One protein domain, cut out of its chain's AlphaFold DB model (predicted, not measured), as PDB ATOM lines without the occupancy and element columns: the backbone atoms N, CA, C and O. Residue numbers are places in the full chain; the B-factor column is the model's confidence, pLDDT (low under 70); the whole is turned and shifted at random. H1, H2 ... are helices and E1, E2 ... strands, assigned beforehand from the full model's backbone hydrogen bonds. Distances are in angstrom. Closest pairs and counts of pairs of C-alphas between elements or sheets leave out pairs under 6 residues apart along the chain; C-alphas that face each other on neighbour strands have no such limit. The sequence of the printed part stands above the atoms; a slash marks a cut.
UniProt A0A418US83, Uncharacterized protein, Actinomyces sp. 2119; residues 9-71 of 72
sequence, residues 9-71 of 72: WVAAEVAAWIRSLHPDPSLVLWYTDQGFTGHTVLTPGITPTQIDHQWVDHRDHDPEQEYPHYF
ATOM      1  N   TRP A   9      20.660  46.109  25.765       93.62
ATOM      2  CA  TRP A   9      19.376  46.110  25.049       93.62
ATOM      3  C   TRP A   9      18.776  44.706  24.875       93.62
ATOM      4  O   TRP A   9      17.565  44.535  24.965       93.62
ATOM      5  N   VAL A  10      19.611  43.680  24.682       97.31
ATOM      6  CA  VAL A  10      19.147  42.283  24.630       97.31
ATOM      7  C   VAL A  10      18.760  41.806  26.030       97.31
ATOM      8  O   VAL A  10      17.765  41.105  26.192       97.31
ATOM      9  N   ALA A  11      19.505  42.208  27.062       97.31
ATOM     10  CA  ALA A  11      19.159  41.895  28.444       97.31
ATOM     11  C   ALA A  11      17.804  42.512  28.845       97.31
ATOM     12  O   ALA A  11      17.010  41.843  29.508       97.31
ATOM     13  N   ALA A  12      17.496  43.731  28.385       97.56
ATOM     14  CA  ALA A  12      16.191  44.365  28.568       97.56
ATOM     15  C   ALA A  12      15.063  43.599  27.848       97.56
ATOM     16  O   ALA A  12      13.994  43.389  28.422       97.56
ATOM     17  N   GLU A  13      15.295  43.102  26.626       98.25
ATOM     18  CA  GLU A  13      14.341  42.223  25.929       98.25
ATOM     19  C   GLU A  13      14.073  40.924  26.697       98.25
ATOM     20  O   GLU A  13      12.916  40.538  26.884       98.25
ATOM     21  N   VAL A  14      15.126  40.278  27.205       97.94
ATOM     22  CA  VAL A  14      15.007  39.072  28.038       97.94
ATOM     23  C   VAL A  14      14.231  39.373  29.321       97.94
ATOM     24  O   VAL A  14      13.358  38.594  29.697       97.94
ATOM     25  N   ALA A  15      14.496  40.502  29.977       97.88
ATOM     26  CA  ALA A  15      13.789  40.910  31.186       97.88
ATOM     27  C   ALA A  15      12.293  41.168  30.929       97.88
ATOM     28  O   ALA A  15      11.445  40.669  31.677       97.88
ATOM     29  N   ALA A  16      11.947  41.868  29.843       98.12
ATOM     30  CA  ALA A  16      10.557  42.074  29.430       98.12
ATOM     31  C   ALA A  16       9.859  40.741  29.100       98.12
ATOM     32  O   ALA A  16       8.726  40.500  29.529       98.12
ATOM     33  N   TRP A  17      10.552  39.833  28.404       98.06
ATOM     34  CA  TRP A  17      10.047  38.489  28.127       98.06
ATOM     35  C   TRP A  17       9.803  37.694  29.414       98.06
ATOM     36  O   TRP A  17       8.701  37.177  29.596       98.06
ATOM     37  N   ILE A  18      10.760  37.654  30.346       97.38
ATOM     38  CA  ILE A  18      10.589  36.995  31.649       97.38
ATOM     39  C   ILE A  18       9.373  37.570  32.376       97.38
ATOM     40  O   ILE A  18       8.536  36.809  32.861       97.38
ATOM     41  N   ARG A  19       9.210  38.900  32.405       97.88
ATOM     42  CA  ARG A  19       8.038  39.516  33.038       97.88
ATOM     43  C   ARG A  19       6.726  39.078  32.388       97.88
ATOM     44  O   ARG A  19       5.752  38.861  33.101       97.88
ATOM     45  N   SER A  20       6.695  38.882  31.069       97.69
ATOM     46  CA  SER A  20       5.501  38.383  30.370       97.69
ATOM     47  C   SER A  20       5.103  36.955  30.772       97.69
ATOM     48  O   SER A  20       3.918  36.626  30.763       97.69
ATOM     49  N   LEU A  21       6.068  36.120  31.180       97.62
ATOM     50  CA  LEU A  21       5.826  34.748  31.642       97.62
ATOM     51  C   LEU A  21       5.252  34.686  33.062       97.62
ATOM     52  O   LEU A  21       4.683  33.670  33.460       97.62
ATOM     53  N   HIS A  22       5.384  35.769  33.823       96.62
ATOM     54  CA  HIS A  22       4.872  35.878  35.179       96.62
ATOM     55  C   HIS A  22       3.840  37.001  35.231       96.62
ATOM     56  O   HIS A  22       4.217  38.113  35.557       96.62
ATOM     57  N   PRO A  23       2.554  36.778  34.919       92.88
ATOM     58  CA  PRO A  23       1.567  37.859  34.807       92.88
ATOM     59  C   PRO A  23       1.083  38.425  36.153       92.88
ATOM     60  O   PRO A  23       0.426  39.462  36.169       92.88
ATOM     61  N   ASP A  24       1.386  37.765  37.275       97.25
ATOM     62  CA  ASP A  24       0.953  38.194  38.607       97.25
ATOM     63  C   ASP A  24       1.488  39.609  38.927       97.25
ATOM     64  O   ASP A  24       2.706  39.838  38.879       97.25
ATOM     65  N   PRO A  25       0.614  40.589  39.218       94.50
ATOM     66  CA  PRO A  25       1.043  41.938  39.568       94.50
ATOM     67  C   PRO A  25       1.644  42.033  40.975       94.50
ATOM     68  O   PRO A  25       2.367  42.988  41.239       94.50
ATOM     69  N   SER A  26       1.374  41.071  41.864       94.75
ATOM     70  CA  SER A  26       1.956  41.026  43.211       94.75
ATOM     71  C   SER A  26       3.390  40.497  43.225       94.75
ATOM     72  O   SER A  26       4.135  40.754  44.170       94.75
ATOM     73  N   LEU A  27       3.803  39.800  42.160       94.19
ATOM     74  CA  LEU A  27       5.183  39.376  41.990       94.19
ATOM     75  C   LEU A  27       6.061  40.577  41.640       94.19
ATOM     76  O   LEU A  27       5.895  41.219  40.597       94.19
ATOM     77  N   VAL A  28       7.051  40.815  42.490       93.62
ATOM     78  CA  VAL A  28       8.069  41.835  42.282       93.62
ATOM     79  C   VAL A  28       9.295  41.191  41.639       93.62
ATOM     80  O   VAL A  28       9.904  40.283  42.199       93.62
ATOM     81  N   LEU A  29       9.648  41.658  40.440       96.25
ATOM     82  CA  LEU A  29      10.838  41.239  39.701       96.25
ATOM     83  C   LEU A  29      11.726  42.453  39.453       96.25
ATOM     84  O   LEU A  29      11.230  43.515  39.085       96.25
ATOM     85  N   TRP A  30      13.025  42.282  39.662       96.94
ATOM     86  CA  TRP A  30      14.020  43.337  39.505       96.94
ATOM     87  C   TRP A  30      14.930  42.983  38.336       96.94
ATOM     88  O   TRP A  30      15.431  41.859  38.252       96.94
ATOM     89  N   TYR A  31      15.131  43.942  37.440       97.50
ATOM     90  CA  TYR A  31      16.240  43.940  36.498       97.50
ATOM     91  C   TYR A  31      17.396  44.699  37.138       97.50
ATOM     92  O   TYR A  31      17.201  45.826  37.577       97.50
ATOM     93  N   THR A  32      18.569  44.081  37.214       96.88
ATOM     94  CA  THR A  32      19.768  44.660  37.830       96.88
ATOM     95  C   THR A  32      20.962  44.403  36.925       96.88
ATOM     96  O   THR A  32      20.947  43.476  36.109       96.88
ATOM     97  N   ASP A  33      22.025  45.176  37.102       95.38
ATOM     98  CA  ASP A  33      23.322  44.823  36.540       95.38
ATOM     99  C   ASP A  33      24.067  43.842  37.466       95.38
ATOM    100  O   ASP A  33      23.600  43.483  38.553       95.38
ATOM    101  N   GLN A  34      25.238  43.380  37.024       93.38
ATOM    102  CA  GLN A  34      26.064  42.454  37.804       93.38
ATOM    103  C   GLN A  34      26.564  43.080  39.115       93.38
ATOM    104  O   GLN A  34      26.722  42.376  40.110       93.38
ATOM    105  N   GLY A  35      26.861  44.381  39.098       94.50
ATOM    106  CA  GLY A  35      27.403  45.097  40.251       94.50
ATOM    107  C   GLY A  35      26.348  45.499  41.276       94.50
ATOM    108  O   GLY A  35      26.719  46.034  42.316       94.50
ATOM    109  N   PHE A  36      25.066  45.272  40.977       94.31
ATOM    110  CA  PHE A  36      23.941  45.835  41.714       94.31
ATOM    111  C   PHE A  36      24.094  47.356  41.896       94.31
ATOM    112  O   PHE A  36      23.866  47.900  42.973       94.31
ATOM    113  N   THR A  37      24.530  48.051  40.841       97.00
ATOM    114  CA  THR A  37      24.721  49.512  40.841       97.00
ATOM    115  C   THR A  37      23.417  50.270  40.615       97.00
ATOM    116  O   THR A  37      23.336  51.466  40.878       97.00
ATOM    117  N   GLY A  38      22.385  49.571  40.156       96.69
ATOM    118  CA  GLY A  38      21.046  50.098  39.991       96.69
ATOM    119  C   GLY A  38      20.056  48.994  39.662       96.69
ATOM    120  O   GLY A  38      20.417  47.810  39.563       96.69
ATOM    121  N   HIS A  39      18.800  49.386  39.495       97.56
ATOM    122  CA  HIS A  39      17.747  48.460  39.122       97.56
ATOM    123  C   HIS A  39      16.598  49.124  38.366       97.56
ATOM    124  O   HIS A  39      16.377  50.325  38.465       97.56
ATOM    125  N   THR A  40      15.791  48.302  37.700       97.88
ATOM    126  CA  THR A  40      14.433  48.660  37.283       97.88
ATOM    127  C   THR A  40      13.454  47.615  37.810       97.88
ATOM    128  O   THR A  40      13.643  46.412  37.609       97.88
ATOM    129  N   VAL A  41      12.373  48.053  38.460       96.44
ATOM    130  CA  VAL A  41      11.276  47.158  38.853       96.44
ATOM    131  C   VAL A  41      10.429  46.814  37.626       96.44
ATOM    132  O   VAL A  41       9.871  47.684  36.960       96.44
ATOM    133  N   LEU A  42      10.293  45.522  37.333       97.88
ATOM    134  CA  LEU A  42       9.577  45.029  36.159       97.88
ATOM    135  C   LEU A  42       8.070  44.962  36.433       97.88
ATOM    136  O   LEU A  42       7.555  44.001  37.011       97.88
ATOM    137  N   THR A  43       7.335  45.979  35.991       97.06
ATOM    138  CA  THR A  43       5.862  46.000  36.054       97.06
ATOM    139  C   THR A  43       5.237  45.108  34.964       97.06
ATOM    140  O   THR A  43       5.874  44.859  33.938       97.06
ATOM    141  N   PRO A  44       4.018  44.556  35.147       97.50
ATOM    142  CA  PRO A  44       3.394  43.742  34.105       97.50
ATOM    143  C   PRO A  44       3.226  44.539  32.805       97.50
ATOM    144  O   PRO A  44       2.719  45.657  32.823       97.50
ATOM    145  N   GLY A  45       3.632  43.956  31.674       96.88
ATOM    146  CA  GLY A  45       3.558  44.616  30.366       96.88
ATOM    147  C   GLY A  45       4.654  45.656  30.102       96.88
ATOM    148  O   GLY A  45       4.576  46.348  29.088       96.88
ATOM    149  N   ILE A  46       5.665  45.764  30.976       98.25
ATOM    150  CA  ILE A  46       6.820  46.637  30.755       98.25
ATOM    151  C   ILE A  46       7.535  46.285  29.444       98.25
ATOM    152  O   ILE A  46       7.761  45.117  29.121       98.25
ATOM    153  N   THR A  47       7.882  47.313  28.676       98.31
ATOM    154  CA  THR A  47       8.629  47.180  27.419       98.31
ATOM    155  C   THR A  47      10.138  47.294  27.658       98.31
ATOM    156  O   THR A  47      10.542  47.941  28.624       98.31
ATOM    157  N   PRO A  48      10.990  46.760  26.763       98.19
ATOM    158  CA  PRO A  48      12.444  46.911  26.881       98.19
ATOM    159  C   PRO A  48      12.886  48.377  27.014       98.19
ATOM    160  O   PRO A  48      13.652  48.715  27.904       98.19
ATOM    161  N   THR A  49      12.305  49.284  26.222       97.81
ATOM    162  CA  THR A  49      12.597  50.725  26.311       97.81
ATOM    163  C   THR A  49      12.226  51.328  27.668       97.81
ATOM    164  O   THR A  49      12.921  52.210  28.165       97.81
ATOM    165  N   GLN A  50      11.130  50.878  28.285       98.19
ATOM    166  CA  GLN A  50      10.777  51.329  29.632       98.19
ATOM    167  C   GLN A  50      11.756  50.806  30.681       98.19
ATOM    168  O   GLN A  50      12.032  51.537  31.624       98.19
ATOM    169  N   ILE A  51      12.300  49.596  30.508       97.81
ATOM    170  CA  ILE A  51      13.303  49.041  31.425       97.81
ATOM    171  C   ILE A  51      14.526  49.959  31.488       97.81
ATOM    172  O   ILE A  51      14.953  50.311  32.586       97.81
ATOM    173  N   ASP A  52      15.013  50.410  30.331       94.19
ATOM    174  CA  ASP A  52      16.157  51.323  30.248       94.19
ATOM    175  C   ASP A  52      15.836  52.715  30.824       94.19
ATOM    176  O   ASP A  52      16.644  53.314  31.527       94.19
ATOM    177  N   HIS A  53      14.641  53.248  30.547       96.81
ATOM    178  CA  HIS A  53      14.251  54.596  30.982       96.81
ATOM    179  C   HIS A  53      13.846  54.700  32.459       96.81
ATOM    180  O   HIS A  53      13.798  55.806  32.992       96.81
ATOM    181  N   GLN A  54      13.504  53.585  33.107       97.12
ATOM    182  CA  GLN A  54      13.075  53.542  34.511       97.12
ATOM    183  C   GLN A  54      14.194  53.092  35.459       97.12
ATOM    184  O   GLN A  54      13.910  52.712  36.593       97.12
ATOM    185  N   TRP A  55      15.446  53.136  34.996       97.25
ATOM    186  CA  TRP A  55      16.610  52.786  35.797       97.25
ATOM    187  C   TRP A  55      16.738  53.679  37.035       97.25
ATOM    188  O   TRP A  55      16.786  54.907  36.938       97.25
ATOM    189  N   VAL A  56      16.827  53.039  38.195       97.62
ATOM    190  CA  VAL A  56      17.082  53.641  39.502       97.62
ATOM    191  C   VAL A  56      18.547  53.409  39.847       97.62
ATOM    192  O   VAL A  56      18.984  52.269  39.999       97.62
ATOM    193  N   ASP A  57      19.309  54.492  39.965       97.88
ATOM    194  CA  ASP A  57      20.734  54.449  40.286       97.88
ATOM    195  C   ASP A  57      20.954  54.380  41.802       97.88
ATOM    196  O   ASP A  57      20.471  55.233  42.549       97.88
ATOM    197  N   HIS A  58      21.710  53.388  42.276       97.06
ATOM    198  CA  HIS A  58      21.968  53.211  43.708       97.06
ATOM    199  C   HIS A  58      22.997  54.199  44.276       97.06
ATOM    200  O   HIS A  58      23.288  54.191  45.469       97.06
ATOM    201  N   ARG A  59      23.578  55.071  43.445       97.12
ATOM    202  CA  ARG A  59      24.329  56.232  43.941       97.12
ATOM    203  C   ARG A  59      23.403  57.284  44.546       97.12
ATOM    204  O   ARG A  59      23.842  58.030  45.417       97.12
ATOM    205  N   ASP A  60      22.153  57.316  44.089       97.75
ATOM    206  CA  ASP A  60      21.136  58.279  44.510       97.75
ATOM    207  C   ASP A  60      20.072  57.647  45.429       97.75
ATOM    208  O   ASP A  60      19.414  58.361  46.186       97.75
ATOM    209  N   HIS A  61      19.928  56.319  45.388       96.50
ATOM    210  CA  HIS A  61      18.933  55.536  46.124       96.50
ATOM    211  C   HIS A  61      19.574  54.399  46.925       96.50
ATOM    212  O   HIS A  61      20.528  53.780  46.468       96.50
ATOM    213  N   ASP A  62      19.020  54.070  48.094       94.94
ATOM    214  CA  ASP A  62      19.495  52.957  48.928       94.94
ATOM    215  C   ASP A  62      18.420  51.858  49.020       94.94
ATOM    216  O   ASP A  62      17.467  51.990  49.798       94.94
ATOM    217  N   PRO A  63      18.548  50.756  48.253       93.44
ATOM    218  CA  PRO A  63      17.574  49.668  48.266       93.44
ATOM    219  C   PRO A  63      17.420  48.973  49.619       93.44
ATOM    220  O   PRO A  63      16.335  48.467  49.902       93.44
ATOM    221  N   GLU A  64      18.461  48.945  50.457       93.19
ATOM    222  CA  GLU A  64      18.382  48.317  51.781       93.19
ATOM    223  C   GLU A  64      17.504  49.143  52.728       93.19
ATOM    224  O   GLU A  64      16.797  48.585  53.568       93.19
ATOM    225  N   GLN A  65      17.492  50.470  52.566       95.44
ATOM    226  CA  GLN A  65      16.613  51.362  53.327       95.44
ATOM    227  C   GLN A  65      15.205  51.455  52.735       95.44
ATOM    228  O   GLN A  65      14.226  51.507  53.481       95.44
ATOM    229  N   GLU A  66      15.087  51.489  51.407       93.56
ATOM    230  CA  GLU A  66      13.803  51.648  50.714       93.56
ATOM    231  C   GLU A  66      12.986  50.349  50.677       93.56
ATOM    232  O   GLU A  66      11.754  50.383  50.754       93.56
ATOM    233  N   TYR A  67      13.660  49.198  50.605       91.38
ATOM    234  CA  TYR A  67      13.034  47.879  50.505       91.38
ATOM    235  C   TYR A  67      13.666  46.857  51.466       91.38
ATOM    236  O   TYR A  67      14.095  45.782  51.033       91.38
ATOM    237  N   PRO A  68      13.684  47.130  52.783       93.69
ATOM    238  CA  PRO A  68      14.414  46.318  53.759       93.69
ATOM    239  C   PRO A  68      13.970  44.849  53.782       93.69
ATOM    240  O   PRO A  68      14.757  43.949  54.057       93.69
ATOM    241  N   HIS A  69      12.713  44.561  53.435       91.75
ATOM    242  CA  HIS A  69      12.166  43.201  53.411       91.75
ATOM    243  C   HIS A  69      12.771  42.282  52.338       91.75
ATOM    244  O   HIS A  69      12.506  41.084  52.381       91.75
ATOM    245  N   TYR A  70      13.551  42.804  51.382       86.56
ATOM    246  CA  TYR A  70      14.269  41.985  50.396       86.56
ATOM    247  C   TYR A  70      15.718  41.656  50.789       86.56
ATOM    248  O   TYR A  70      16.330  40.811  50.136       86.56
ATOM    249  N   PHE A  71      16.258  42.283  51.838       86.56
ATOM    250  CA  PHE A  71      17.682  42.206  52.203       86.56
ATOM    251  C   PHE A  71      17.924  41.621  53.610       86.56
ATOM    252  O   PHE A  71      19.021  41.751  54.160       86.56
TER     253      PHE A  71
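Overview. This is residues 9 to 71 of the 72 residues of an uncharacterized protein of Actinomyces sp. 2119 (UniProt A0A418US83). A small hairpin, E1 and E2, lies in the middle, with the helices H1 and H2 on one side of it, H2 meeting H1 by its first residue, Pro 48, and running away from it at a steep tilt, and with a tail holding H3 on the other side, where residues 64 to 70 stand free. The 63 printed residues run H1, E1, E2, H2, H3, antiparallel in the sheet, mixed in class, with under half in named elements. The whole is compact, radius of gyration of the C-alphas 11.7 A, spanning 29 by 25 by 17 A.

Along the chain. H1, residues 9 to 21, begins at C-alpha (19.376, 46.110, 25.049) and is 18.9 A long. E1 is 30 to 32, E2 38 to 41, H2 48 to 53. H3, 63 to 66, ends at C-alpha (13.803, 51.648, 50.714).

Arrangement. H1 and H2 touch at Ala 12 and Pro 48, closest C-alphas 4.8 A, at a steep tilt of 66 degrees. N 31 and O 40 are 2.9 A apart, within hydrogen-bond range. Every O i to N i+4 pair is within range in H1 and H2; H3 is too short for one. H3 and E2 are apart.

Size, cuts and confidence. The printed part has no cut, no long link and no residue under pLDDT 70.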